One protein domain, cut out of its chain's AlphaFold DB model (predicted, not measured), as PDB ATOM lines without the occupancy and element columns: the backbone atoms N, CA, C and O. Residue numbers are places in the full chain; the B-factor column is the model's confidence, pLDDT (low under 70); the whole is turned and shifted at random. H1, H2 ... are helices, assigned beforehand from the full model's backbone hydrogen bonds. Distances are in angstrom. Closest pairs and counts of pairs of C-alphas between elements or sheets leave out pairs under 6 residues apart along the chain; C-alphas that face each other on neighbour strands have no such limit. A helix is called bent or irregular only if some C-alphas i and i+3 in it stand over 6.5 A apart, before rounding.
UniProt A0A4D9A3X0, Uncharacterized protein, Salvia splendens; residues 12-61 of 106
ATOM      1  N   ASP A  12      83.526 117.821  98.437       93.12
ATOM      2  CA  ASP A  12      83.905 116.988  99.585       93.12
ATOM      3  C   ASP A  12      84.881 115.863  99.204       93.12
ATOM      4  O   ASP A  12      85.757 115.475  99.986       93.12
ATOM      5  N   GLN A  13      84.740 115.305  97.998       92.69
ATOM      6  CA  GLN A  13      85.657 114.287  97.483       92.69
ATOM      7  C   GLN A  13      86.997 114.912  97.093       92.69
ATOM      8  O   GLN A  13      88.056 114.348  97.381       92.69
ATOM      9  N   TRP A  14      86.956 116.093  96.478       92.31
ATOM     10  CA  TRP A  14      88.145 116.851  96.120       92.31
ATOM     11  C   TRP A  14      88.966 117.242  97.352       92.31
ATOM     12  O   TRP A  14      90.184 117.051  97.374       92.31
ATOM     13  N   ASP A  15      88.303 117.704  98.409       92.25
ATOM     14  CA  ASP A  15      88.951 118.077  99.664       92.25
ATOM     15  C   ASP A  15      89.669 116.891 100.310       92.25
ATOM     16  O   ASP A  15      90.779 117.035 100.826       92.25
ATOM     17  N   GLN A  16      89.097 115.687 100.225       93.25
ATOM     18  CA  GLN A  16      89.769 114.472 100.687       93.25
ATOM     19  C   GLN A  16      91.017 114.137  99.863       93.25
ATOM     20  O   GLN A  16      92.022 113.705 100.435       93.25
ATOM     21  N   ILE A  17      90.977 114.349  98.545       89.06
ATOM     22  CA  ILE A  17      92.130 114.146  97.657       89.06
ATOM     23  C   ILE A  17      93.240 115.137  98.014       89.06
ATOM     24  O   ILE A  17      94.365 114.714  98.273       89.06
ATOM     25  N   VAL A  18      92.923 116.430  98.130       91.31
ATOM     26  CA  VAL A  18      93.895 117.479  98.491       91.31
ATOM     27  C   VAL A  18      94.444 117.285  99.905       91.31
ATOM     28  O   VAL A  18      95.609 117.576 100.169       91.31
ATOM     29  N   LYS A  19      93.633 116.752 100.826       93.19
ATOM     30  CA  LYS A  19      94.078 116.408 102.182       93.19
ATOM     31  C   LYS A  19      95.084 115.254 102.195       93.19
ATOM     32  O   LYS A  19      95.942 115.228 103.073       93.19
ATOM     33  N   ARG A  20      94.977 114.299 101.262       90.69
ATOM     34  CA  ARG A  20      95.938 113.189 101.117       90.69
ATOM     35  C   ARG A  20      97.179 113.590 100.324       90.69
ATOM     36  O   ARG A  20      98.268 113.147 100.668       90.69
ATOM     37  N   ASP A  21      97.016 114.421  99.300       85.12
ATOM     38  CA  ASP A  21      98.109 114.965  98.499       85.12
ATOM     39  C   ASP A  21      97.886 116.458  98.232       85.12
ATOM     40  O   ASP A  21      97.108 116.859  97.364       85.12
ATOM     41  N   ALA A  22      98.611 117.298  98.969       88.62
ATOM     42  CA  ALA A  22      98.512 118.748  98.842       88.62
ATOM     43  C   ALA A  22      98.917 119.257  97.446       88.62
ATOM     44  O   ALA A  22      98.437 120.313  97.018       88.62
ATOM     45  N   ASN A  23      99.745 118.506  96.706       85.88
ATOM     46  CA  ASN A  23     100.148 118.873  95.347       85.88
ATOM     47  C   ASN A  23      98.980 118.772  94.355       85.88
ATOM     48  O   ASN A  23      98.991 119.434  93.316       85.88
ATOM     49  N   ALA A  24      97.930 118.021  94.703       86.81
ATOM     50  CA  ALA A  24      96.747 117.875  93.870       86.81
ATOM     51  C   ALA A  24      95.900 119.153  93.781       86.81
ATOM     52  O   ALA A  24      95.100 119.274  92.859       86.81
ATOM     53  N   ARG A  25      96.076 120.155  94.659       87.81
ATOM     54  CA  ARG A  25      95.201 121.350  94.735       87.81
ATOM     55  C   ARG A  25      94.992 122.069  93.391       87.81
ATOM     56  O   ARG A  25      93.910 122.597  93.150       87.81
ATOM     57  N   GLY A  26      95.999 122.081  92.516       85.00
ATOM     58  CA  GLY A  26      95.939 122.729  91.198       85.00
ATOM     59  C   GLY A  26      95.436 121.848  90.046       85.00
ATOM     60  O   GLY A  26      95.376 122.316  88.909       85.00
ATOM     61  N   MET A  27      95.109 120.582  90.311       86.81
ATOM     62  CA  MET A  27      94.891 119.557  89.284       86.81
ATOM     63  C   MET A  27      93.424 119.402  88.844       86.81
ATOM     64  O   MET A  27      93.193 118.926  87.734       86.81
ATOM     65  N   ARG A  28      92.436 119.837  89.647       86.44
ATOM     66  CA  ARG A  28      90.995 119.571  89.407       86.44
ATOM     67  C   ARG A  28      90.498 120.028  88.042       86.44
ATOM     68  O   ARG A  28      89.813 119.299  87.337       86.44
ATOM     69  N   HIS A  29      90.842 121.258  87.680       84.62
ATOM     70  CA  HIS A  29      90.325 121.922  86.484       84.62
ATOM     71  C   HIS A  29      91.286 121.827  85.295       84.62
ATOM     72  O   HIS A  29      91.102 122.515  84.293       84.62
ATOM     73  N   LYS A  30      92.341 121.014  85.411       83.06
ATOM     74  CA  LYS A  30      93.282 120.780  84.319       83.06
ATOM     75  C   LYS A  30      92.760 119.654  83.436       83.06
ATOM     76  O   LYS A  30      92.319 118.623  83.936       83.06
ATOM     77  N   ALA A  31      92.825 119.876  82.128       80.69
ATOM     78  CA  ALA A  31      92.681 118.813  81.151       80.69
ATOM     79  C   ALA A  31      93.973 117.984  81.117       80.69
ATOM     80  O   ALA A  31      95.075 118.538  81.183       80.69
ATOM     81  N   TRP A  32      93.823 116.669  80.995       80.56
ATOM     82  CA  TRP A  32      94.909 115.693  80.933       80.56
ATOM     83  C   TRP A  32      94.945 115.073  79.531       80.56
ATOM     84  O   TRP A  32      94.514 113.935  79.351       80.56
ATOM     85  N   PRO A  33      95.436 115.800  78.511       73.94
ATOM     86  CA  PRO A  33      95.350 115.360  77.115       73.94
ATOM     87  C   PRO A  33      96.110 114.055  76.833       73.94
ATOM     88  O   PRO A  33      95.788 113.362  75.877       73.94
ATOM     89  N   LEU A  34      97.083 113.696  77.676       75.50
ATOM     90  CA  LEU A  34      97.887 112.471  77.569       75.50
ATOM     91  C   LEU A  34      97.411 111.351  78.510       75.50
ATOM     92  O   LEU A  34      98.157 110.415  78.791       75.50
ATOM     93  N   TRP A  35      96.183 111.435  79.032       76.06
ATOM     94  CA  TRP A  35      95.650 110.439  79.965       76.06
ATOM     95  C   TRP A  35      95.672 109.010  79.399       76.06
ATOM     96  O   TRP A  35      95.941 108.056  80.129       76.06
ATOM     97  N   ASP A  36      95.431 108.849  78.095       76.38
ATOM     98  CA  ASP A  36      95.502 107.543  77.435       76.38
ATOM     99  C   ASP A  36      96.918 106.955  77.443       76.38
ATOM    100  O   ASP A  36      97.088 105.788  77.800       76.38
ATOM    101  N   ASP A  37      97.934 107.772  77.173       78.06
ATOM    102  CA  ASP A  37      99.338 107.353  77.217       78.06
ATOM    103  C   ASP A  37      99.784 107.038  78.650       78.06
ATOM    104  O   ASP A  37     100.535 106.094  78.897       78.06
ATOM    105  N   TRP A  38      99.269 107.779  79.632       73.62
ATOM    106  CA  TRP A  38      99.556 107.532  81.045       73.62
ATOM    107  C   TRP A  38      99.005 106.187  81.519       73.62
ATOM    108  O   TRP A  38      99.674 105.493  82.282       73.62
ATOM    109  N   LYS A  39      97.837 105.761  81.022       69.88
ATOM    110  CA  LYS A  39      97.315 104.408  81.290       69.88
ATOM    111  C   LYS A  39      98.218 103.309  80.728       69.88
ATOM    112  O   LYS A  39      98.274 102.229  81.310       69.88
ATOM    113  N   VAL A  40      98.915 103.564  79.618       75.00
ATOM    114  CA  VAL A  40      99.875 102.615  79.031       75.00
ATOM    115  C   VAL A  40     101.171 102.581  79.843       75.00
ATOM    116  O   VAL A  40     101.647 101.496  80.164       75.00
ATOM    117  N   LEU A  41     101.698 103.748  80.234       71.81
ATOM    118  CA  LEU A  41     102.951 103.870  80.995       71.81
ATOM    119  C   LEU A  41     102.844 103.348  82.429       71.81
ATOM    120  O   LEU A  41     103.739 102.657  82.905       71.81
ATOM    121  N   PHE A  42     101.755 103.676  83.127       68.12
ATOM    122  CA  PHE A  42     101.522 103.179  84.484       68.12
ATOM    123  C   PHE A  42     100.867 101.799  84.501       68.12
ATOM    124  O   PHE A  42     100.897 101.143  85.542       68.12
ATOM    125  N   GLY A  43     100.345 101.357  83.350       56.38
ATOM    126  CA  GLY A  43      99.885 100.000  83.090       56.38
ATOM    127  C   GLY A  43      98.786  99.506  84.034       56.38
ATOM    128  O   GLY A  43      98.439 100.108  85.047       56.38
ATOM    129  N   LYS A  44      98.232  98.331  83.725       57.44
ATOM    130  CA  LYS A  44      97.274  97.616  84.593       57.44
ATOM    131  C   LYS A  44      97.786  97.382  86.025       57.44
ATOM    132  O   LYS A  44      96.968  97.178  86.917       57.44
ATOM    133  N   ASP A  45      99.097  97.451  86.237       56.94
ATOM    134  CA  ASP A  45      99.766  97.136  87.500       56.94
ATOM    135  C   ASP A  45      99.374  98.073  88.651       56.94
ATOM    136  O   ASP A  45      99.319  97.655  89.802       56.94
ATOM    137  N   ARG A  46      98.979  99.321  88.359       53.53
ATOM    138  CA  ARG A  46      98.443 100.228  89.394       53.53
ATOM    139  C   ARG A  46      96.925 100.228  89.529       53.53
ATOM    140  O   ARG A  46      96.413 100.773  90.503       53.53
ATOM    141  N   VAL A  47      96.198  99.620  88.594       51.03
ATOM    142  CA  VAL A  47      94.723  99.649  88.578       51.03
ATOM    143  C   VAL A  47      94.122  98.571  89.490       51.03
ATOM    144  O   VAL A  47      93.010  98.737  89.982       51.03
ATOM    145  N   VAL A  48      94.860  97.489  89.763       50.41
ATOM    146  CA  VAL A  48      94.375  96.343  90.561       50.41
ATOM    147  C   VAL A  48      94.834  96.404  92.029       50.41
ATOM    148  O   VAL A  48      94.386  95.616  92.855       50.41
ATOM    149  N   GLY A  49      95.695  97.360  92.400       52.94
ATOM    150  CA  GLY A  49      96.208  97.480  93.773       52.94
ATOM    151  C   GLY A  49      97.170  96.356  94.180       52.94
ATOM    152  O   GLY A  49      97.576  96.277  95.337       52.94
ATOM    153  N   THR A  50      97.568  95.500  93.241       51.16
ATOM    154  CA  THR A  50      98.693  94.590  93.424       51.16
ATOM    155  C   THR A  50      99.957  95.408  93.256       51.16
ATOM    156  O   THR A  50     100.273  95.844  92.156       51.16
ATOM    157  N   VAL A  51     100.649  95.668  94.361       54.47
ATOM    158  CA  VAL A  51     101.997  96.236  94.347       54.47
ATOM    159  C   VAL A  51     102.810  95.447  93.320       54.47
ATOM    160  O   VAL A  51     102.895  94.221  93.439       54.47
ATOM    161  N   ALA A  52     103.335  96.132  92.300       54.62
ATOM    162  CA  ALA A  52     104.312  95.564  91.382       54.62
ATOM    163  C   ALA A  52     105.353  94.848  92.240       54.62
ATOM    164  O   ALA A  52     105.944  95.481  93.120       54.62
ATOM    165  N   LYS A  53     105.502  93.529  92.075       53.62
ATOM    166  CA  LYS A  53     106.547  92.801  92.791       53.62
ATOM    167  C   LYS A  53     107.858  93.474  92.433       53.62
ATOM    168  O   LYS A  53     108.224  93.528  91.262       53.62
ATOM    169  N   ASP A  54     108.492  94.060  93.441       52.59
ATOM    170  CA  ASP A  54     109.794  94.678  93.285       52.59
ATOM    171  C   ASP A  54     110.724  93.615  92.697       52.59
ATOM    172  O   ASP A  54     110.684  92.454  93.116       52.59
ATOM    173  N   THR A  55     111.532  93.980  91.703       56.72
ATOM    174  CA  THR A  55     112.398  93.022  90.995       56.72
ATOM    175  C   THR A  55     113.319  92.284  91.971       56.72
ATOM    176  O   THR A  55     113.696  91.141  91.734       56.72
ATOM    177  N   TYR A  56     113.594  92.893  93.128       54.06
ATOM    178  CA  TYR A  56     114.304  92.294  94.254       54.06
ATOM    179  C   TYR A  56     113.658  91.004  94.809       54.06
ATOM    180  O   TYR A  56     114.374  90.050  95.121       54.06
ATOM    181  N   ASP A  57     112.323  90.936  94.895       57.28
ATOM    182  CA  ASP A  57     111.583  89.748  95.366       57.28
ATOM    183  C   ASP A  57     111.597  88.621  94.312       57.28
ATOM    184  O   ASP A  57     111.627  87.429  94.628       57.28
ATOM    185  N   GLU A  58     111.673  88.986  93.029       57.69
ATOM    186  CA  GLU A  58     111.790  88.027  91.930       57.69
ATOM    187  C   GLU A  58     113.169  87.345  91.911       57.69
ATOM    188  O   GLU A  58     113.233  86.112  91.835       57.69
ATOM    189  N   TYR A  59     114.263  88.096  92.103       57.91
ATOM    190  CA  TYR A  59     115.617  87.522  92.203       57.91
ATOM    191  C   TYR A  59     115.775  86.562  93.392       57.91
ATOM    192  O   TYR A  59     116.456  85.540  93.267       57.91
ATOM    193  N   ALA A  60     115.114  86.840  94.522       63.09
ATOM    194  CA  ALA A  60     115.108  85.942  95.677       63.09
ATOM    195  C   ALA A  60     114.437  84.591  95.358       63.09
ATOM    196  O   ALA A  60     114.892  83.545  95.824       63.09
ATOM    197  N   SER A  61     113.404  84.590  94.507       58.22
ATOM    198  CA  SER A  61     112.729  83.361  94.070       58.22
ATOM    199  C   SER A  61     113.571  82.525  93.092       58.22
ATOM    200  O   SER A  61     113.560  81.293  93.165       58.22
TER     201      SER A  61
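What this domain is: This is residues 12 to 61 of the 106 residues of an uncharacterized protein of Salvia splendens (UniProt A0A4D9A3X0). The printed part is a drawn-out, open string of four short helices without a common core: H1 and H2 sit together at one end, joined by a tight link, H3 sits alone along the way, and H4 sticks out at the other end. Residues 29 to 38, of which 35 to 38 belong to H3, also stand free, as a bare arch between H2 and the rest of H3. The printed part has 50 residues with four named helices, in the order H1, H2, H3, H4, and no named strand; its class is all helix. It is extended, with a radius of gyration of the C-alphas of 15.5 A, and elongated, spanning 44 by 25 by 17 A.

Where its parts are: H1, residues 12 to 20, begins with C-alpha 12 at (83.905, 116.988, 99.585) and is 12.7 A long from first to last C-alpha; with 9 residues it is the longest helix. H2, residues 22 to 26, is 9.0 A long. It is irregular: C-alphas 23 and 26 are 7.1 A apart. H3, residues 35 to 42, is 10.4 A long and begins with C-alpha 35 at (95.650, 110.439, 79.965). H4, residues 55 to 61, is 10.1 A long and ends with C-alpha 61 at (112.729, 83.361, 94.070).

How they stand to each other: H1 and H2 only just touch, with 3 pairs of C-alphas within 8 A, and they touch only at the corner by their link. Their closest C-alphas are those of Val 18 and Ala 24, 5.4 A apart, and their centres are 9.3 A apart. H3 touches no helix; it is apart from H1, H2 and H4. H4 touches no helix either and is apart from H1 and H2 too. In H1, H3 and H4 every O i to N i+4 pair is within hydrogen-bond range. In H2 that holds for 0 of 1 pair, while 1 of its 2 O i to N i+3 pairs is within range.

The domain as a whole: The C-alphas of His 29 and Ser 61 are the two farthest apart, at 45.2 A, and those of Asp 12 and Ser 61, the first and last printed, are 44.6 A apart. The printed part has no cut. The link from H1 to H2 is tight, with 1 residue, and that from H2 to H3 is short, with 8 residues. The link from H3 to H4 is long, with 12 residues. Residues 54 to 61, of which 55 to 61 belong to H4, stand free. The mean pLDDT of the printed part is 72.8; residue 39 and residues 42 to 61 are under 70. The mean is 92 for H1 and 58 for H4.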